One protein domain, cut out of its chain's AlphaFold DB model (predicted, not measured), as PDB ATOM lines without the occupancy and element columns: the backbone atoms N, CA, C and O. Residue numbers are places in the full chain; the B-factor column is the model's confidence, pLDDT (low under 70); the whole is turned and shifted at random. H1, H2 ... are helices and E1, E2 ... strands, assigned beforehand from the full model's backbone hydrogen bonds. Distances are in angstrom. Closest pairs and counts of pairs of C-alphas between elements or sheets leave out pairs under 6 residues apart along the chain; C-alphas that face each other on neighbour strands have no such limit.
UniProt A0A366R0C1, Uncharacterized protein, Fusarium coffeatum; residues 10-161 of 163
ATOM      1  N   VAL A  10      22.381  50.144 -49.527       77.00
ATOM      2  CA  VAL A  10      21.222  50.681 -48.809       77.00
ATOM      3  C   VAL A  10      20.368  49.537 -48.273       77.00
ATOM      4  O   VAL A  10      19.995  48.635 -49.028       77.00
ATOM      5  N   ILE A  11      20.045  49.580 -46.982       82.50
ATOM      6  CA  ILE A  11      19.352  48.514 -46.258       82.50
ATOM      7  C   ILE A  11      17.974  48.992 -45.805       82.50
ATOM      8  O   ILE A  11      17.844  50.058 -45.215       82.50
ATOM      9  N   SER A  12      16.952  48.165 -46.025       84.00
ATOM     10  CA  SER A  12      15.598  48.417 -45.525       84.00
ATOM     11  C   SER A  12      15.548  48.329 -44.000       84.00
ATOM     12  O   SER A  12      15.854  47.277 -43.424       84.00
ATOM     13  N   SER A  13      15.083  49.392 -43.340       84.31
ATOM     14  CA  SER A  13      14.916  49.389 -41.881       84.31
ATOM     15  C   SER A  13      13.901  48.350 -41.401       84.31
ATOM     16  O   SER A  13      14.110  47.703 -40.373       84.31
ATOM     17  N   LYS A  14      12.846  48.093 -42.186       85.25
ATOM     18  CA  LYS A  14      11.833  47.063 -41.895       85.25
ATOM     19  C   LYS A  14      12.417  45.653 -41.933       85.25
ATOM     20  O   LYS A  14      12.144  44.857 -41.037       85.25
ATOM     21  N   GLN A  15      13.228  45.345 -42.947       84.12
ATOM     22  CA  GLN A  15      13.884  44.036 -43.045       84.12
ATOM     23  C   GLN A  15      14.885  43.835 -41.909       84.12
ATOM     24  O   GLN A  15      14.942  42.756 -41.328       84.12
ATOM     25  N   LEU A  16      15.618  44.889 -41.544       88.25
ATOM     26  CA  LEU A  16      16.548  44.846 -40.422       88.25
ATOM     27  C   LEU A  16      15.829  44.657 -39.078       88.25
ATOM     28  O   LEU A  16      16.259  43.848 -38.260       88.25
ATOM     29  N   ALA A  17      14.715  45.359 -38.848       87.69
ATOM     30  CA  ALA A  17      13.904  45.193 -37.643       87.69
ATOM     31  C   ALA A  17      13.369  43.760 -37.518       87.69
ATOM     32  O   ALA A  17      13.418  43.164 -36.438       87.69
ATOM     33  N   LEU A  18      12.915  43.182 -38.632       87.00
ATOM     34  CA  LEU A  18      12.481  41.793 -38.670       87.00
ATOM     35  C   LEU A  18      13.635  40.826 -38.388       87.00
ATOM     36  O   LEU A  18      13.456  39.903 -37.598       87.00
ATOM     37  N   ALA A  19      14.813  41.051 -38.976       88.25
ATOM     38  CA  ALA A  19      15.988  40.214 -38.753       88.25
ATOM     39  C   ALA A  19      16.407  40.201 -37.281       88.25
ATOM     40  O   ALA A  19      16.572  39.137 -36.687       88.25
ATOM     41  N   ARG A  20      16.462  41.381 -36.655       90.62
ATOM     42  CA  ARG A  20      16.732  41.514 -35.217       90.62
ATOM     43  C   ARG A  20      15.692  40.793 -34.371       90.62
ATOM     44  O   ARG A  20      16.043  40.135 -33.395       90.62
ATOM     45  N   ARG A  21      14.410  40.890 -34.739       87.56
ATOM     46  CA  ARG A  21      13.341  40.195 -34.016       87.56
ATOM     47  C   ARG A  21      13.444  38.679 -34.169       87.56
ATOM     48  O   ARG A  21      13.264  37.974 -33.184       87.56
ATOM     49  N   ALA A  22      13.746  38.191 -35.369       85.44
ATOM     50  CA  ALA A  22      13.948  36.771 -35.633       85.44
ATOM     51  C   ALA A  22      15.141  36.222 -34.837       85.44
ATOM     52  O   ALA A  22      15.024  35.175 -34.201       85.44
ATOM     53  N   TYR A  23      16.240  36.977 -34.781       88.25
ATOM     54  CA  TYR A  23      17.393  36.647 -33.950       88.25
ATOM     55  C   TYR A  23      17.067  36.644 -32.446       88.25
ATOM     56  O   TYR A  23      17.439  35.699 -31.754       88.25
ATOM     57  N   SER A  24      16.327  37.634 -31.930       85.94
ATOM     58  CA  SER A  24      15.867  37.656 -30.524       85.94
ATOM     59  C   SER A  24      14.983  36.446 -30.209       85.94
ATOM     60  O   SER A  24      15.212  35.764 -29.219       85.94
ATOM     61  N   ILE A  25      14.046  36.076 -31.088       83.19
ATOM     62  CA  ILE A  25      13.250  34.852 -30.899       83.19
ATOM     63  C   ILE A  25      14.155  33.613 -30.867       83.19
ATOM     64  O   ILE A  25      13.989  32.750 -30.007       83.19
ATOM     65  N   GLN A  26      15.116  33.511 -31.782       86.44
ATOM     66  CA  GLN A  26      16.035  32.378 -31.841       86.44
ATOM     67  C   GLN A  26      16.894  32.255 -30.572       86.44
ATOM     68  O   GLN A  26      16.981  31.174 -29.993       86.44
ATOM     69  N   SER A  27      17.521  33.351 -30.148       85.50
ATOM     70  CA  SER A  27      18.501  33.367 -29.059       85.50
ATOM     71  C   SER A  27      17.857  33.439 -27.673       85.50
ATOM     72  O   SER A  27      18.263  32.704 -26.779       85.50
ATOM     73  N   GLU A  28      16.833  34.274 -27.489       87.50
ATOM     74  CA  GLU A  28      16.215  34.539 -26.183       87.50
ATOM     75  C   GLU A  28      15.027  33.613 -25.905       87.50
ATOM     76  O   GLU A  28      14.855  33.150 -24.782       87.50
ATOM     77  N   THR A  29      14.196  33.323 -26.911       84.06
ATOM     78  CA  THR A  29      13.008  32.472 -26.711       84.06
ATOM     79  C   THR A  29      13.351  30.999 -26.892       84.06
ATOM     80  O   THR A  29      13.058  30.169 -26.031       84.06
ATOM     81  N   LEU A  30      13.974  30.654 -28.021       74.88
ATOM     82  CA  LEU A  30      14.278  29.267 -28.378       74.88
ATOM     83  C   LEU A  30      15.620  28.787 -27.819       74.88
ATOM     84  O   LEU A  30      15.892  27.590 -27.871       74.88
ATOM     85  N   HIS A  31      16.435  29.692 -27.265       86.38
ATOM     86  CA  HIS A  31      17.755  29.390 -26.706       86.38
ATOM     87  C   HIS A  31      18.663  28.638 -27.689       86.38
ATOM     88  O   HIS A  31      19.473  27.805 -27.282       86.38
ATOM     89  N   ILE A  32      18.520  28.914 -28.990       75.19
ATOM     90  CA  ILE A  32      19.353  28.331 -30.040       75.19
ATOM     91  C   ILE A  32      20.630  29.177 -30.138       75.19
ATOM     92  O   ILE A  32      20.556  30.345 -30.524       75.19
ATOM     93  N   PRO A  33      21.804  28.613 -29.811       79.94
ATOM     94  CA  PRO A  33      23.091  29.278 -29.970       79.94
ATOM     95  C   PRO A  33      23.384  29.635 -31.425       79.94
ATOM     96  O   PRO A  33      23.092  28.844 -32.321       79.94
ATOM     97  N   ASP A  34      24.095  30.739 -31.641       80.56
ATOM     98  CA  ASP A  34      24.432  31.281 -32.967       80.56
ATOM     99  C   ASP A  34      25.080  30.259 -33.908       80.56
ATOM    100  O   ASP A  34      24.765  30.215 -35.092       80.56
ATOM    101  N   ARG A  35      25.918  29.357 -33.378       76.44
ATOM    102  CA  ARG A  35      26.554  28.275 -34.159       76.44
ATOM    103  C   ARG A  35      25.566  27.294 -34.806       76.44
ATOM    104  O   ARG A  35      25.929  26.598 -35.746       76.44
ATOM    105  N   TRP A  36      24.353  27.192 -34.270       75.38
ATOM    106  CA  TRP A  36      23.282  26.319 -34.760       75.38
ATOM    107  C   TRP A  36      22.076  27.117 -35.265       75.38
ATOM    108  O   TRP A  36      21.104  26.532 -35.738       75.38
ATOM    109  N   GLY A  37      22.140  28.441 -35.146       73.44
ATOM    110  CA  GLY A  37      21.107  29.362 -35.570       73.44
ATOM    111  C   GLY A  37      21.113  29.611 -37.073       73.44
ATOM    112  O   GLY A  37      22.126  29.444 -37.751       73.44
ATOM    113  N   LEU A  38      19.961  30.039 -37.586       78.75
ATOM    114  CA  LEU A  38      19.816  30.560 -38.948       78.75
ATOM    115  C   LEU A  38      20.091  32.066 -39.004       78.75
ATOM    116  O   LEU A  38      20.551  32.565 -40.029       78.75
ATOM    117  N   PHE A  39      19.810  32.770 -37.907       84.56
ATOM    118  CA  PHE A  39      20.034  34.206 -37.763       84.56
ATOM    119  C   PHE A  39      21.259  34.476 -36.902       84.56
ATOM    120  O   PHE A  39      21.520  33.741 -35.947       84.56
ATOM    121  N   SER A  40      21.962  35.564 -37.190       85.12
ATOM    122  CA  SER A  40      23.138  35.990 -36.436       85.12
ATOM    123  C   SER A  40      22.999  37.408 -35.876       85.12
ATOM    124  O   SER A  40      22.260  38.247 -36.397       85.12
ATOM    125  N   ALA A  41      23.786  37.717 -34.843       85.12
ATOM    126  CA  ALA A  41      23.978  39.085 -34.354       85.12
ATOM    127  C   ALA A  41      24.907  39.935 -35.251       85.12
ATOM    128  O   ALA A  41      25.338  41.008 -34.830       85.12
ATOM    129  N   GLY A  42      25.232  39.469 -36.465       84.56
ATOM    130  CA  GLY A  42      26.185  40.102 -37.382       84.56
ATOM    131  C   GLY A  42      25.774  41.501 -37.868       84.56
ATOM    132  O   GLY A  42      24.732  42.036 -37.477       84.56
ATOM    133  N   PRO A  43      26.581  42.136 -38.737       86.69
ATOM    134  CA  PRO A  43      26.303  43.479 -39.228       86.69
ATOM    135  C   PRO A  43      24.978  43.549 -40.017       86.69
ATOM    136  O   PRO A  43      24.538  42.552 -40.596       86.69
ATOM    137  N   PRO A  44      24.331  44.728 -40.103       87.81
ATOM    138  CA  PRO A  44      23.020  44.881 -40.743       87.81
ATOM    139  C   PRO A  44      22.869  44.274 -42.150       87.81
ATOM    140  O   PRO A  44      21.831  43.656 -42.407       87.81
ATOM    141  N   PRO A  45      23.853  44.384 -43.069       84.38
ATOM    142  CA  PRO A  45      23.727  43.766 -44.385       84.38
ATOM    143  C   PRO A  45      23.644  42.234 -44.323       84.38
ATOM    144  O   PRO A  45      22.973  41.636 -45.165       84.38
ATOM    145  N   GLN A  46      24.296  41.609 -43.338       84.38
ATOM    146  CA  GLN A  46      24.235  40.168 -43.110       84.38
ATOM    147  C   GLN A  46      22.839  39.752 -42.650       84.38
ATOM    148  O   GLN A  46      22.212  38.900 -43.274       84.38
ATOM    149  N   GLN A  47      22.327  40.416 -41.611       87.50
ATOM    150  CA  GLN A  47      21.011  40.137 -41.027       87.50
ATOM    151  C   GLN A  47      19.882  40.242 -42.066       87.50
ATOM    152  O   GLN A  47      18.960  39.427 -42.100       87.50
ATOM    153  N   VAL A  48      19.963  41.231 -42.959       85.88
ATOM    154  CA  VAL A  48      18.983  41.387 -44.043       85.88
ATOM    155  C   VAL A  48      19.124  40.307 -45.121       85.88
ATOM    156  O   VAL A  48      18.105  39.861 -45.652       85.88
ATOM    157  N   SER A  49      20.341  39.840 -45.423       82.69
ATOM    158  CA  SER A  49      20.542  38.691 -46.322       82.69
ATOM    159  C   SER A  49      19.895  37.426 -45.760       82.69
ATOM    160  O   SER A  49      19.133  36.772 -46.465       82.69
ATOM    161  N   GLU A  50      20.113  37.144 -44.473       83.81
ATOM    162  CA  GLU A  50      19.560  35.976 -43.771       83.81
ATOM    163  C   GLU A  50      18.023  35.943 -43.840       83.81
ATOM    164  O   GLU A  50      17.418  34.926 -44.181       83.81
ATOM    165  N   ILE A  51      17.369  37.083 -43.597       84.19
ATOM    166  CA  ILE A  51      15.911  37.199 -43.731       84.19
ATOM    167  C   ILE A  51      15.447  37.048 -45.180       84.19
ATOM    168  O   ILE A  51      14.410  36.432 -45.434       84.19
ATOM    169  N   ARG A  52      16.181  37.609 -46.144       82.75
ATOM    170  CA  ARG A  52      15.828  37.509 -47.564       82.75
ATOM    171  C   ARG A  52      15.867  36.055 -48.036       82.75
ATOM    172  O   ARG A  52      14.929  35.617 -48.698       82.75
ATOM    173  N   GLU A  53      16.908  35.319 -47.668       78.75
ATOM    174  CA  GLU A  53      17.059  33.894 -47.976       78.75
ATOM    175  C   GLU A  53      15.944  33.057 -47.339       78.75
ATOM    176  O   GLU A  53      15.328  32.225 -48.016       78.75
ATOM    177  N   LEU A  54      15.602  33.334 -46.075       80.75
ATOM    178  CA  LEU A  54      14.472  32.694 -45.404       80.75
ATOM    179  C   LEU A  54      13.158  32.937 -46.155       80.75
ATOM    180  O   LEU A  54      12.417  31.991 -46.423       80.75
ATOM    181  N   TYR A  55      12.858  34.188 -46.520       80.50
ATOM    182  CA  TYR A  55      11.632  34.513 -47.251       80.50
ATOM    183  C   TYR A  55      11.561  33.812 -48.603       80.50
ATOM    184  O   TYR A  55      10.525  33.237 -48.937       80.50
ATOM    185  N   SER A  56      12.650  33.831 -49.374       77.62
ATOM    186  CA  SER A  56      12.713  33.125 -50.655       77.62
ATOM    187  C   SER A  56      12.472  31.625 -50.475       77.62
ATOM    188  O   SER A  56      11.671  31.042 -51.208       77.62
ATOM    189  N   THR A  57      13.080  31.020 -49.455       77.81
ATOM    190  CA  THR A  57      12.899  29.599 -49.129       77.81
ATOM    191  C   THR A  57      11.459  29.276 -48.733       77.81
ATOM    192  O   THR A  57      10.893  28.288 -49.208       77.81
ATOM    193  N   LEU A  58      10.838  30.113 -47.897       80.00
ATOM    194  CA  LEU A  58       9.448  29.951 -47.472       80.00
ATOM    195  C   LEU A  58       8.486  30.043 -48.657       80.00
ATOM    196  O   LEU A  58       7.615  29.189 -48.794       80.00
ATOM    197  N   ILE A  59       8.666  31.028 -49.539       80.69
ATOM    198  CA  ILE A  59       7.826  31.193 -50.732       80.69
ATOM    199  C   ILE A  59       7.920  29.949 -51.622       80.69
ATOM    200  O   ILE A  59       6.893  29.364 -51.965       80.69
ATOM    201  N   ILE A  60       9.139  29.508 -51.949       79.25
ATOM    202  CA  ILE A  60       9.372  28.309 -52.768       79.25
ATOM    203  C   ILE A  60       8.708  27.080 -52.137       79.25
ATOM    204  O   ILE A  60       8.022  26.319 -52.824       79.25
ATOM    205  N   SER A  61       8.872  26.914 -50.825       79.12
ATOM    206  CA  SER A  61       8.294  25.795 -50.081       79.12
ATOM    207  C   SER A  61       6.766  25.826 -50.131       79.12
ATOM    208  O   SER A  61       6.151  24.816 -50.468       79.12
ATOM    209  N   CYS A  62       6.141  26.980 -49.880       83.81
ATOM    210  CA  CYS A  62       4.687  27.145 -49.940       83.81
ATOM    211  C   CYS A  62       4.116  26.756 -51.310       83.81
ATOM    212  O   CYS A  62       3.143  26.004 -51.378       83.81
ATOM    213  N   PHE A  63       4.733  27.216 -52.402       82.12
ATOM    214  CA  PHE A  63       4.292  26.862 -53.753       82.12
ATOM    215  C   PHE A  63       4.424  25.365 -54.034       82.12
ATOM    216  O   PHE A  63       3.500  24.746 -54.566       82.12
ATOM    217  N   ALA A  64       5.542  24.758 -53.649       80.00
ATOM    218  CA  ALA A  64       5.741  23.331 -53.842       80.00
ATOM    219  C   ALA A  64       4.744  22.488 -53.031       80.00
ATOM    220  O   ALA A  64       4.179  21.526 -53.557       80.00
ATOM    221  N   TYR A  65       4.465  22.870 -51.782       85.12
ATOM    222  CA  TYR A  65       3.457  22.198 -50.965       85.12
ATOM    223  C   TYR A  65       2.039  22.377 -51.513       85.12
ATOM    224  O   TYR A  65       1.257  21.431 -51.448       85.12
ATOM    225  N   ALA A  66       1.714  23.519 -52.125       85.62
ATOM    226  CA  ALA A  66       0.437  23.699 -52.817       85.62
ATOM    227  C   ALA A  66       0.288  22.726 -54.004       85.62
ATOM    228  O   ALA A  66      -0.760  22.099 -54.163       85.62
ATOM    229  N   ILE A  67       1.350  22.529 -54.795       84.38
ATOM    230  CA  ILE A  67       1.368  21.546 -55.892       84.38
ATOM    231  C   ILE A  67       1.208  20.117 -55.355       84.38
ATOM    232  O   ILE A  67       0.445  19.324 -55.908       84.38
ATOM    233  N   LEU A  68       1.911  19.774 -54.272       85.69
ATOM    234  CA  LEU A  68       1.795  18.461 -53.633       85.69
ATOM    235  C   LEU A  68       0.380  18.223 -53.093       85.69
ATOM    236  O   LEU A  68      -0.173  17.148 -53.316       85.69
ATOM    237  N   ALA A  69      -0.228  19.222 -52.454       86.62
ATOM    238  CA  ALA A  69      -1.606  19.151 -51.978       86.62
ATOM    239  C   ALA A  69      -2.594  18.940 -53.134       86.62
ATOM    240  O   ALA A  69      -3.488  18.102 -53.033       86.62
ATOM    241  N   PHE A  70      -2.397  19.629 -54.262       86.00
ATOM    242  CA  PHE A  70      -3.204  19.428 -55.466       86.00
ATOM    243  C   PHE A  70      -3.057  18.007 -56.033       86.00
ATOM    244  O   PHE A  70      -4.053  17.363 -56.359       86.00
ATOM    245  N   LYS A  71      -1.832  17.469 -56.098       82.88
ATOM    246  CA  LYS A  71      -1.589  16.076 -56.515       82.88
ATOM    247  C   LYS A  71      -2.247  15.067 -55.577       82.88
ATOM    248  O   LYS A  71      -2.851  14.112 -56.051       82.88
ATOM    249  N   LEU A  72      -2.154  15.285 -54.265       88.31
ATOM    250  CA  LEU A  72      -2.812  14.434 -53.277       88.31
ATOM    251  C   LEU A  72      -4.331  14.461 -53.452       88.31
ATOM    252  O   LEU A  72      -4.965  13.410 -53.458       88.31
ATOM    253  N   TYR A  73      -4.907  15.650 -53.641       88.56
ATOM    254  CA  TYR A  73      -6.332  15.803 -53.911       88.56
ATOM    255  C   TYR A  73      -6.761  15.007 -55.151       88.56
ATOM    256  O   TYR A  73      -7.735  14.261 -55.080       88.56
ATOM    257  N   ASN A  74      -6.012  15.093 -56.256       83.44
ATOM    258  CA  ASN A  74      -6.323  14.329 -57.467       83.44
ATOM    259  C   ASN A  74      -6.178  12.813 -57.263       83.44
ATOM    260  O   ASN A  74      -7.061  12.064 -57.676       83.44
ATOM    261  N   ALA A  75      -5.146  12.362 -56.543       86.44
ATOM    262  CA  ALA A  75      -4.981  10.950 -56.198       86.44
ATOM    263  C   ALA A  75      -6.152  10.406 -55.375       86.44
ATOM    264  O   ALA A  75      -6.685   9.343 -55.684       86.44
ATOM    265  N   LEU A  76      -6.614  11.167 -54.383       89.88
ATOM    266  CA  LEU A  76      -7.753  10.778 -53.555       89.88
ATOM    267  C   LEU A  76      -9.092  10.862 -54.303       89.88
ATOM    268  O   LEU A  76      -9.982  10.054 -54.047       89.88
ATOM    269  N   ARG A  77      -9.263  11.838 -55.207       90.94
ATOM    270  CA  ARG A  77     -10.549  12.107 -55.869       90.94
ATOM    271  C   ARG A  77     -10.762  11.312 -57.155       90.94
ATOM    272  O   ARG A  77     -11.886  10.883 -57.403       90.94
ATOM    273  N   PHE A  78      -9.720  11.152 -57.964       88.56
ATOM    274  CA  PHE A  78      -9.779  10.528 -59.291       88.56
ATOM    275  C   PHE A  78      -9.085   9.164 -59.345       88.56
ATOM    276  O   PHE A  78      -9.128   8.496 -60.377       88.56
ATOM    277  N   GLY A  79      -8.495   8.723 -58.229       84.44
ATOM    278  CA  GLY A  79      -7.830   7.428 -58.128       84.44
ATOM    279  C   GLY A  79      -6.449   7.393 -58.780       84.44
ATOM    280  O   GLY A  79      -6.022   6.318 -59.203       84.44
ATOM    281  N   ASP A  80      -5.750   8.533 -58.880       79.44
ATOM    282  CA  ASP A  80      -4.344   8.523 -59.303       79.44
ATOM    283  C   ASP A  80      -3.472   7.726 -58.318       79.44
ATOM    284  O   ASP A  80      -3.799   7.520 -57.145       79.44
ATOM    285  N   ASN A  81      -2.309   7.285 -58.799       81.75
ATOM    286  CA  ASN A  81      -1.384   6.460 -58.034       81.75
ATOM    287  C   ASN A  81      -0.797   7.223 -56.825       81.75
ATOM    288  O   ASN A  81       0.125   8.029 -56.967       81.75
ATOM    289  N   LEU A  82      -1.280   6.907 -55.616       85.75
ATOM    290  CA  LEU A  82      -0.753   7.431 -54.346       85.75
ATOM    291  C   LEU A  82       0.753   7.175 -54.164       85.75
ATOM    292  O   LEU A  82       1.439   7.983 -53.541       85.75
ATOM    293  N   GLY A  83       1.291   6.096 -54.736       84.06
ATOM    294  CA  GLY A  83       2.727   5.817 -54.728       84.06
ATOM    295  C   GLY A  83       3.536   6.917 -55.417       84.06
ATOM    296  O   GLY A  83       4.557   7.349 -54.885       84.06
ATOM    297  N   TYR A  84       3.034   7.456 -56.533       80.69
ATOM    298  CA  TYR A  84       3.678   8.571 -57.236       80.69
ATOM    299  C   TYR A  84       3.642   9.869 -56.420       80.69
ATOM    300  O   TYR A  84       4.595  10.654 -56.449       80.69
ATOM    301  N   PHE A  85       2.568  10.093 -55.654       84.75
ATOM    302  CA  PHE A  85       2.501  11.207 -54.710       84.75
ATOM    303  C   PHE A  85       3.595  11.086 -53.643       84.75
ATOM    304  O   PHE A  85       4.376  12.023 -53.482       84.75
ATOM    305  N   PHE A  86       3.693   9.938 -52.962       85.19
ATOM    306  CA  PHE A  86       4.703   9.739 -51.921       85.19
ATOM    307  C   PHE A  86       6.120   9.853 -52.481       85.19
ATOM    308  O   PHE A  86       6.947  10.553 -51.904       85.19
ATOM    309  N   GLU A  87       6.400   9.252 -53.637       84.00
ATOM    310  CA  GLU A  87       7.697   9.380 -54.301       84.00
ATOM    311  C   GLU A  87       8.041  10.848 -54.612       84.00
ATOM    312  O   GLU A  87       9.145  11.308 -54.309       84.00
ATOM    313  N   THR A  88       7.089  11.607 -55.168       81.19
ATOM    314  CA  THR A  88       7.268  13.040 -55.457       81.19
ATOM    315  C   THR A  88       7.507  13.835 -54.172       81.19
ATOM    316  O   THR A  88       8.404  14.679 -54.127       81.19
ATOM    317  N   PHE A  89       6.740  13.550 -53.117       84.44
ATOM    318  CA  PHE A  89       6.873  14.181 -51.807       84.44
ATOM    319  C   PHE A  89       8.265  13.934 -51.211       84.44
ATOM    320  O   PHE A  89       8.939  14.885 -50.812       84.44
ATOM    321  N   PHE A  90       8.735  12.684 -51.198       85.50
ATOM    322  CA  PHE A  90      10.056  12.334 -50.672       85.50
ATOM    323  C   PHE A  90      11.186  12.991 -51.466       85.50
ATOM    324  O   PHE A  90      12.081  13.586 -50.867       85.50
ATOM    325  N   ARG A  91      11.134  12.946 -52.804       82.75
ATOM    326  CA  ARG A  91      12.145  13.585 -53.666       82.75
ATOM    327  C   ARG A  91      12.217  15.091 -53.441       82.75
ATOM    328  O   ARG A  91      13.313  15.640 -53.358       82.75
ATOM    329  N   PHE A  92      11.065  15.752 -53.317       82.00
ATOM    330  CA  PHE A  92      11.016  17.188 -53.067       82.00
ATOM    331  C   PHE A  92      11.631  17.549 -51.710       82.00
ATOM    332  O   PHE A  92      12.490  18.425 -51.645       82.00
ATOM    333  N   ASN A  93      11.253  16.841 -50.641       81.50
ATOM    334  CA  ASN A  93      11.810  17.077 -49.308       81.50
ATOM    335  C   ASN A  93      13.322  16.822 -49.264       81.50
ATOM    336  O   ASN A  93      14.061  17.617 -48.690       81.50
ATOM    337  N   LEU A  94      13.799  15.759 -49.917       83.69
ATOM    338  CA  LEU A  94      15.229  15.463 -50.003       83.69
ATOM    339  C   LEU A  94      15.996  16.564 -50.750       83.69
ATOM    340  O   LEU A  94      17.066  16.980 -50.307       83.69
ATOM    341  N   MET A  95      15.441  17.068 -51.856       83.19
ATOM    342  CA  MET A  95      16.014  18.189 -52.603       83.19
ATOM    343  C   MET A  95      16.057  19.462 -51.750       83.19
ATOM    344  O   MET A  95      17.097  20.111 -51.694       83.19
ATOM    345  N   LEU A  96      14.968  19.792 -51.046       80.75
ATOM    346  CA  LEU A  96      14.896  20.967 -50.176       80.75
ATOM    347  C   LEU A  96      15.927  20.890 -49.040       80.75
ATOM    348  O   LEU A  96      16.664  21.845 -48.824       80.75
ATOM    349  N   LEU A  97      16.036  19.737 -48.369       79.50
ATOM    350  CA  LEU A  97      17.043  19.500 -47.330       79.50
ATOM    351  C   LEU A  97      18.470  19.624 -47.871       79.50
ATOM    352  O   LEU A  97      19.337  20.185 -47.206       79.50
ATOM    353  N   THR A  98      18.713  19.129 -49.085       78.88
ATOM    354  CA  THR A  98      20.028  19.225 -49.732       78.88
ATOM    355  C   THR A  98      20.378  20.675 -50.049       78.88
ATOM    356  O   THR A  98      21.484  21.112 -49.742       78.88
ATOM    357  N   LEU A  99      19.437  21.440 -50.612       78.00
ATOM    358  CA  LEU A  99      19.629  22.859 -50.915       78.00
ATOM    359  C   LEU A  99      19.863  23.680 -49.646       78.00
ATOM    360  O   LEU A  99      20.810  24.455 -49.609       78.00
ATOM    361  N   LEU A 100      19.071  23.448 -48.597       76.12
ATOM    362  CA  LEU A 100      19.271  24.070 -47.286       76.12
ATOM    363  C   LEU A 100      20.633  23.715 -46.684       76.12
ATOM    364  O   LEU A 100      21.300  24.576 -46.124       76.12
ATOM    365  N   GLY A 101      21.076  22.463 -46.814       74.19
ATOM    366  CA  GLY A 101      22.389  22.033 -46.332       74.19
ATOM    367  C   GLY A 101      23.553  22.659 -47.106       74.19
ATOM    368  O   GLY A 101      24.575  22.999 -46.508       74.19
ATOM    369  N   ILE A 102      23.408  22.824 -48.426       74.50
ATOM    370  CA  ILE A 102      24.388  23.510 -49.277       74.50
ATOM    371  C   ILE A 102      24.435  24.994 -48.925       74.50
ATOM    372  O   ILE A 102      25.522  25.512 -48.688       74.50
ATOM    373  N   ASP A 103      23.278  25.651 -48.853       71.38
ATOM    374  CA  ASP A 103      23.169  27.058 -48.478       71.38
ATOM    375  C   ASP A 103      23.767  27.297 -47.090       71.38
ATOM    376  O   ASP A 103      24.664  28.118 -46.945       71.38
ATOM    377  N   TYR A 104      23.419  26.473 -46.098       70.44
ATOM    378  CA  TYR A 104      24.007  26.548 -44.761       70.44
ATOM    379  C   TYR A 104      25.542  26.454 -44.781       70.44
ATOM    380  O   TYR A 104      26.219  27.211 -44.086       70.44
ATOM    381  N   LYS A 105      26.122  25.564 -45.602       72.94
ATOM    382  CA  LYS A 105      27.585  25.449 -45.728       72.94
ATOM    383  C   LYS A 105      28.224  26.620 -46.471       72.94
ATOM    384  O   LYS A 105      29.267  27.098 -46.034       72.94
ATOM    385  N   LEU A 106      27.646  27.054 -47.590       67.56
ATOM    386  CA  LEU A 106      28.199  28.125 -48.426       67.56
ATOM    387  C   LEU A 106      28.042  29.487 -47.750       67.56
ATOM    388  O   LEU A 106      29.019  30.218 -47.589       67.56
ATOM    389  N   SER A 107      26.835  29.787 -47.281       64.44
ATOM    390  CA  SER A 107      26.520  31.006 -46.546       64.44
ATOM    391  C   SER A 107      27.249  31.025 -45.203       64.44
ATOM    392  O   SER A 107      27.786  32.060 -44.826       64.44
ATOM    393  N   GLY A 108      27.388  29.886 -44.519       62.75
ATOM    394  CA  GLY A 108      28.201  29.775 -43.305       62.75
ATOM    395  C   GLY A 108      29.695  30.032 -43.536       62.75
ATOM    396  O   GLY A 108      30.325  30.702 -42.723       62.75
ATOM    397  N   ALA A 109      30.276  29.553 -44.640       60.31
ATOM    398  CA  ALA A 109      31.686  29.806 -44.959       60.31
ATOM    399  C   ALA A 109      31.959  31.291 -45.249       60.31
ATOM    400  O   ALA A 109      32.967  31.825 -44.799       60.31
ATOM    401  N   HIS A 110      31.036  31.960 -45.945       60.62
ATOM    402  CA  HIS A 110      31.154  33.378 -46.299       60.62
ATOM    403  C   HIS A 110      30.868  34.313 -45.114       60.62
ATOM    404  O   HIS A 110      31.532  35.328 -44.945       60.62
ATOM    405  N   ARG A 111      29.902  33.957 -44.255       59.56
ATOM    406  CA  ARG A 111      29.528  34.721 -43.046       59.56
ATOM    407  C   ARG A 111      30.562  34.646 -41.928       59.56
ATOM    408  O   ARG A 111      30.621  35.550 -41.104       59.56
ATOM    409  N   ASN A 112      31.337  33.564 -41.882       61.56
ATOM    410  CA  ASN A 112      32.319  33.317 -40.830       61.56
ATOM    411  C   ASN A 112      33.742  33.734 -41.218       61.56
ATOM    412  O   ASN A 112      34.650  33.497 -40.424       61.56
ATOM    413  N   ASP A 113      33.962  34.316 -42.404       71.00
ATOM    414  CA  ASP A 113      35.268  34.880 -42.743       71.00
ATOM    415  C   ASP A 113      35.472  36.180 -41.943       71.00
ATOM    416  O   ASP A 113      34.789  37.178 -42.201       71.00
ATOM    417  N   PRO A 114      36.397  36.203 -40.963       65.94
ATOM    418  CA  PRO A 114      36.636  37.384 -40.141       65.94
ATOM    419  C   PRO A 114      37.182  38.572 -40.946       65.94
ATOM    420  O   PRO A 114      37.155  39.694 -40.448       65.94
ATOM    421  N   ASN A 115      37.666  38.344 -42.172       73.94
ATOM    422  CA  ASN A 115      38.172  39.386 -43.061       73.94
ATOM    423  C   ASN A 115      37.132  39.856 -44.089       73.94
ATOM    424  O   ASN A 115      37.476  40.638 -44.979       73.94
ATOM    425  N   TYR A 116      35.883  39.389 -44.009       70.75
ATOM    426  CA  TYR A 116      34.860  39.797 -44.960       70.75
ATOM    427  C   TYR A 116      34.440  41.255 -44.737       70.75
ATOM    428  O   TYR A 116      33.773  41.596 -43.755       70.75
ATOM    429  N   ASP A 117      34.816  42.117 -45.680       77.12
ATOM    430  CA  ASP A 117      34.400  43.513 -45.689       77.12
ATOM    431  C   ASP A 117      32.979  43.637 -46.252       77.12
ATOM    432  O   ASP A 117      32.713  43.402 -47.434       77.12
ATOM    433  N   TRP A 118      32.048  44.023 -45.383       74.12
ATOM    434  CA  TRP A 118      30.659  44.285 -45.753       74.12
ATOM    435  C   TRP A 118      30.472  45.617 -46.504       74.12
ATOM    436  O   TRP A 118      29.356  45.906 -46.949       74.12
ATOM    437  N   GLY A 119      31.538  46.407 -46.672       77.44
ATOM    438  CA  GLY A 119      31.526  47.719 -47.306       77.44
ATOM    439  C   GLY A 119      30.862  48.782 -46.432       77.44
ATOM    440  O   GLY A 119      30.621  48.583 -45.245       77.44
ATOM    441  N   THR A 120      30.536  49.935 -47.014       81.00
ATOM    442  CA  THR A 120      29.739  50.962 -46.331       81.00
ATOM    443  C   THR A 120      28.251  50.723 -46.575       81.00
ATOM    444  O   THR A 120      27.838  50.422 -47.697       81.00
ATOM    445  N   TRP A 121      27.427  50.886 -45.542       81.50
ATOM    446  CA  TRP A 121      25.975  50.775 -45.664       81.50
ATOM    447  C   TRP A 121      25.254  51.907 -44.947       81.50
ATOM    448  O   TRP A 121      25.733  52.443 -43.948       81.50
ATOM    449  N   GLU A 122      24.061  52.227 -45.436       84.44
ATOM    450  CA  GLU A 122      23.116  53.114 -44.762       84.44
ATOM    451  C   GLU A 122      21.758  52.436 -44.616       84.44
ATOM    452  O   GLU A 122      21.392  51.537 -45.382       84.44
ATOM    453  N   ILE A 123      21.023  52.856 -43.594       81.88
ATOM    454  CA  ILE A 123      19.656  52.410 -43.357       81.88
ATOM    455  C   ILE A 123      18.732  53.427 -44.016       81.88
ATOM    456  O   ILE A 123      18.858  54.623 -43.772       81.88
ATOM    457  N   ASP A 124      17.817  52.933 -44.838       81.75
ATOM    458  CA  ASP A 124      16.794  53.725 -45.511       81.75
ATOM    459  C   ASP A 124      15.420  53.267 -45.018       81.75
ATOM    460  O   ASP A 124      15.035  52.096 -45.164       81.75
ATOM    461  N   ASP A 125      14.706  54.197 -44.388       74.12
ATOM    462  CA  ASP A 125      13.395  53.966 -43.791       74.12
ATOM    463  C   ASP A 125      12.266  53.866 -44.830       74.12
ATOM    464  O   ASP A 125      11.239  53.231 -44.565       74.12
ATOM    465  N   ASP A 126      12.481  54.391 -46.041       69.19
ATOM    466  CA  ASP A 126      11.475  54.424 -47.107       69.19
ATOM    467  C   ASP A 126      11.527  53.187 -48.016       69.19
ATOM    468  O   ASP A 126      10.556  52.858 -48.716       69.19
ATOM    469  N   LYS A 127      12.613  52.404 -47.968       63.75
ATOM    470  CA  LYS A 127      12.712  51.142 -48.714       63.75
ATOM    471  C   LYS A 127      11.883  50.042 -48.063       63.75
ATOM    472  O   LYS A 127      12.362  49.222 -47.287       63.75
ATOM    473  N   SER A 128      10.623  49.955 -48.476       57.56
ATOM    474  CA  SER A 128       9.762  48.777 -48.277       57.56
ATOM    475  C   SER A 128       9.986  47.669 -49.324       57.56
ATOM    476  O   SER A 128       9.311  46.642 -49.298       57.56
ATOM    477  N   TYR A 129      10.925  47.870 -50.253       54.16
ATOM    478  CA  TYR A 129      11.033  47.090 -51.482       54.16
ATOM    479  C   TYR A 129      11.861  45.807 -51.310       54.16
ATOM    480  O   TYR A 129      13.016  45.841 -50.889       54.16
ATOM    481  N   MET A 130      11.290  44.666 -51.703       54.78
ATOM    482  CA  MET A 130      12.053  43.440 -51.944       54.78
ATOM    483  C   MET A 130      12.816  43.620 -53.270       54.78
ATOM    484  O   MET A 130      12.177  43.935 -54.278       54.78
ATOM    485  N   PRO A 131      14.153  43.481 -53.317       53.41
ATOM    486  CA  PRO A 131      14.914  43.777 -54.527       53.41
ATOM    487  C   PRO A 131      14.496  42.862 -55.697       53.41
ATOM    488  O   PRO A 131      14.234  41.675 -55.478       53.41
ATOM    489  N   PRO A 132      14.463  43.376 -56.944       53.12
ATOM    490  CA  PRO A 132      13.977  42.660 -58.134       53.12
ATOM    491  C   PRO A 132      14.687  41.320 -58.391       53.12
ATOM    492  O   PRO A 132      14.108  40.390 -58.940       53.12
ATOM    493  N   GLU A 133      15.919  41.166 -57.923       49.25
ATOM    494  CA  GLU A 133      16.706  39.938 -58.058       49.25
ATOM    495  C   GLU A 133      16.114  38.748 -57.269       49.25
ATOM    496  O   GLU A 133      16.292  37.591 -57.647       49.25
ATOM    497  N   ALA A 134      15.366  39.011 -56.185       51.00
ATOM    498  CA  ALA A 134      14.633  37.969 -55.458       51.00
ATOM    499  C   ALA A 134      13.503  37.374 -56.317       51.00
ATOM    500  O   ALA A 134      13.248  36.173 -56.249       51.00
ATOM    501  N   TRP A 135      12.883  38.189 -57.180       50.84
ATOM    502  CA  TRP A 135      11.864  37.725 -58.121       50.84
ATOM    503  C   TRP A 135      12.445  36.796 -59.178       50.84
ATOM    504  O   TRP A 135      11.816  35.794 -59.488       50.84
ATOM    505  N   GLY A 136      13.654  37.065 -59.681       53.56
ATOM    506  CA  GLY A 136      14.300  36.201 -60.675       53.56
ATOM    507  C   GLY A 136      14.466  34.761 -60.181       53.56
ATOM    508  O   GLY A 136      14.094  33.819 -60.873       53.56
ATOM    509  N   THR A 137      14.932  34.591 -58.941       55.66
ATOM    510  CA  THR A 137      15.109  33.260 -58.333       55.66
ATOM    511  C   THR A 137      13.767  32.575 -58.074       55.66
ATOM    512  O   THR A 137      13.602  31.398 -58.392       55.66
ATOM    513  N   ILE A 138      12.774  33.315 -57.564       56.38
ATOM    514  CA  ILE A 138      11.421  32.790 -57.338       56.38
ATOM    515  C   ILE A 138      10.786  32.352 -58.667       56.38
ATOM    516  O   ILE A 138      10.258  31.249 -58.756       56.38
ATOM    517  N   VAL A 139      10.890  33.164 -59.720       58.84
ATOM    518  CA  VAL A 139      10.343  32.869 -61.053       58.84
ATOM    519  C   VAL A 139      11.015  31.644 -61.671       58.84
ATOM    520  O   VAL A 139      10.315  30.765 -62.162       58.84
ATOM    521  N   VAL A 140      12.345  31.529 -61.608       60.06
ATOM    522  CA  VAL A 140      13.065  30.360 -62.146       60.06
ATOM    523  C   VAL A 140      12.661  29.075 -61.421       60.06
ATOM    524  O   VAL A 140      12.386  28.068 -62.071       60.06
ATOM    525  N   VAL A 141      12.548  29.104 -60.090       60.25
ATOM    526  CA  VAL A 141      12.122  27.930 -59.314       60.25
ATOM    527  C   VAL A 141      10.659  27.576 -59.591       60.25
ATOM    528  O   VAL A 141      10.342  26.398 -59.752       60.25
ATOM    529  N   LEU A 142       9.773  28.567 -59.733       59.22
ATOM    530  CA  LEU A 142       8.384  28.342 -60.146       59.22
ATOM    531  C   LEU A 142       8.297  27.718 -61.542       59.22
ATOM    532  O   LEU A 142       7.531  26.777 -61.734       59.22
ATOM    533  N   ILE A 143       9.112  28.179 -62.496       62.53
ATOM    534  CA  ILE A 143       9.190  27.606 -63.846       62.53
ATOM    535  C   ILE A 143       9.690  26.162 -63.791       62.53
ATOM    536  O   ILE A 143       9.114  25.301 -64.447       62.53
ATOM    537  N   MET A 144      10.716  25.861 -62.989       57.47
ATOM    538  CA  MET A 144      11.230  24.496 -62.836       57.47
ATOM    539  C   MET A 144      10.210  23.560 -62.172       57.47
ATOM    540  O   MET A 144      10.042  22.423 -62.613       57.47
ATOM    541  N   LEU A 145       9.489  24.031 -61.150       58.84
ATOM    542  CA  LEU A 145       8.410  23.276 -60.502       58.84
ATOM    543  C   LEU A 145       7.234  23.042 -61.455       58.84
ATOM    544  O   LEU A 145       6.695  21.934 -61.500       58.84
ATOM    545  N   PHE A 146       6.868  24.050 -62.248       60.06
ATOM    546  CA  PHE A 146       5.837  23.939 -63.274       60.06
ATOM    547  C   PHE A 146       6.259  22.957 -64.373       60.06
ATOM    548  O   PHE A 146       5.521  22.027 -64.677       60.06
ATOM    549  N   ALA A 147       7.480  23.081 -64.896       58.16
ATOM    550  CA  ALA A 147       8.051  22.183 -65.895       58.16
ATOM    551  C   ALA A 147       8.075  20.724 -65.409       58.16
ATOM    552  O   ALA A 147       7.584  19.835 -66.096       58.16
ATOM    553  N   ASN A 148       8.560  20.468 -64.194       56.97
ATOM    554  CA  ASN A 148       8.620  19.116 -63.634       56.97
ATOM    555  C   ASN A 148       7.222  18.523 -63.361       56.97
ATOM    556  O   ASN A 148       7.025  17.310 -63.407       56.97
ATOM    557  N   THR A 149       6.233  19.375 -63.083       56.94
ATOM    558  CA  THR A 149       4.864  18.938 -62.781       56.94
ATOM    559  C   THR A 149       4.013  18.739 -64.034       56.94
ATOM    560  O   THR A 149       3.235  17.790 -64.072       56.94
ATOM    561  N   TYR A 150       4.170  19.595 -65.048       53.44
ATOM    562  CA  TYR A 150       3.276  19.675 -66.206       53.44
ATOM    563  C   TYR A 150       3.909  19.229 -67.532       53.44
ATOM    564  O   TYR A 150       3.183  18.778 -68.408       53.44
ATOM    565  N   LEU A 151       5.237  19.262 -67.704       53.66
ATOM    566  CA  LEU A 151       5.868  18.687 -68.912       53.66
ATOM    567  C   LEU A 151       6.009  17.161 -68.835       53.66
ATOM    568  O   LEU A 151       6.378  16.517 -69.810       53.66
ATOM    569  N   ARG A 152       5.689  16.578 -67.675       49.91
ATOM    570  CA  ARG A 152       5.544  15.136 -67.456       49.91
ATOM    571  C   ARG A 152       4.076  14.727 -67.303       49.91
ATOM    572  O   ARG A 152       3.801  13.758 -66.602       49.91
ATOM    573  N   ILE A 153       3.135  15.451 -67.925       46.47
ATOM    574  CA  ILE A 153       1.796  14.893 -68.160       46.47
ATOM    575  C   ILE A 153       2.020  13.608 -68.969       46.47
ATOM    576  O   ILE A 153       2.522  13.689 -70.090       46.47
ATOM    577  N   PRO A 154       1.741  12.424 -68.403       46.44
ATOM    578  CA  PRO A 154       1.862  11.187 -69.150       46.44
ATOM    579  C   PRO A 154       0.854  11.249 -70.298       46.44
ATOM    580  O   PRO A 154      -0.293  11.642 -70.075       46.44
ATOM    581  N   GLU A 155       1.252  10.820 -71.497       48.47
ATOM    582  CA  GLU A 155       0.382  10.669 -72.681       48.47
ATOM    583  C   GLU A 155      -0.950   9.951 -72.360       48.47
ATOM    584  O   GLU A 155      -1.972  10.185 -72.997       48.47
ATOM    585  N   VAL A 156      -0.972   9.182 -71.268       48.34
ATOM    586  CA  VAL A 156      -2.123   8.491 -70.678       48.34
ATOM    587  C   VAL A 156      -3.318   9.409 -70.340       48.34
ATOM    588  O   VAL A 156      -4.456   8.943 -70.349       48.34
ATOM    589  N   MET A 157      -3.122  10.705 -70.053       44.91
ATOM    590  CA  MET A 157      -4.262  11.620 -69.836       44.91
ATOM    591  C   MET A 157      -4.893  12.132 -71.137       44.91
ATOM    592  O   MET A 157      -6.060  12.521 -71.113       44.91
ATOM    593  N   VAL A 158      -4.166  12.122 -72.258       53.09
ATOM    594  CA  VAL A 158      -4.695  12.593 -73.547       53.09
ATOM    595  C   VAL A 158      -5.661  11.563 -74.130       53.09
ATOM    596  O   VAL A 158      -6.742  11.932 -74.575       53.09
ATOM    597  N   GLU A 159      -5.348  10.270 -74.039       46.06
ATOM    598  CA  GLU A 159      -6.235   9.222 -74.569       46.06
ATOM    599  C   GLU A 159      -7.592   9.168 -73.852       46.06
ATOM    600  O   GLU A 159      -8.615   8.941 -74.490       46.06
ATOM    601  N   ARG A 160      -7.636   9.466 -72.547       51.22
ATOM    602  CA  ARG A 160      -8.864   9.385 -71.737       51.22
ATOM    603  C   ARG A 160      -9.846  10.546 -71.939       51.22
ATOM    604  O   ARG A 160     -10.971  10.466 -71.460       51.22
ATOM    605  N   TRP A 161      -9.415  11.630 -72.584       48.44
ATOM    606  CA  TRP A 161     -10.268  12.781 -72.915       48.44
ATOM    607  C   TRP A 161     -10.817  12.726 -74.346       48.44
ATOM    608  O   TRP A 161     -11.755  13.457 -74.659       48.44
TER     609      TRP A 161
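Overview. This is residues 10 to 161 of the 163 residues of an uncharacterized protein of Fusarium coffeatum (UniProt A0A366R0C1). A long helical hairpin, H2 and H3, makes the length of the body; H4 packs along part of H2, while H1 crosses near the first residues of H2. A small sheet of E1 and E2 lies at that end, and residues 150 to 161, with H5, stick out at the other. The printed part has 152 residues, in the order E1 H1 H2 H3 E2 H4 H5; the parallel sheet's order is E1, E2. It is mostly helix and loose, with a radius of gyration of the C-alphas of 19.8 A, spanning 62 by 33 by 27 A.

Arrangement. E1, residues 10 to 12, and E2, residues 121 to 124, are parallel neighbours at 43 degrees, with N 11 and O 122 2.9 A apart, within hydrogen-bond range. H1, residues 13 to 29, touches H2, residues 44 to 78, about perpendicular at 79 degrees, with its residues 15 to 20 alone; the closest C-alphas, of Ala 19 and Gln 47, are 5.5 A apart. H2, the hub, forms a helical hairpin with H3, residues 82 to 111: they touch at a shallow tilt of 5 degrees, opposite ways, closest at the C-alphas of Ala 75 and Leu 82, 5.8 A. E1, H1 H2 H3, E2 form a strand-helix-strand unit, two parallel neighbour strands with helices between them along the chain. H4, residues 132 to 150, touches residues 52 to 64 of H2 alone, at a shallow tilt of 20 degrees, the same way; the closest C-alphas, of Ile 60 and Ile 138, are 6.7 A apart. H3 and H4 are apart, and H5, residues 156 to 159, touches no helix. Each O i to N i+4 pair is within hydrogen-bond range in H1, H2 and H3, and 14 of 15 in H4; H5 is too short for one, and its one O i to N i+3 pair is not within range.

Along the chain. E1 begins at C-alpha 10, (21.222, 50.681, -48.809). H1 is 22.8 A long, H2 51.0 A from C-alpha 44 at (23.020, 44.881, -40.743), H3 42.3 A and H4 26.6 A. H5 ends at C-alpha 159, (-6.235, 9.222, -74.569).

Size, cuts and confidence. The C-alphas farthest apart, of Asn 115 and Trp 161, are 62.8 A apart. The printed part has no cut, and the link from H1 to H2 is long, with 14 residues. Mean pLDDT of the printed part is 74.6; residues 106 to 112, 114 and 126 to 161 are under 70.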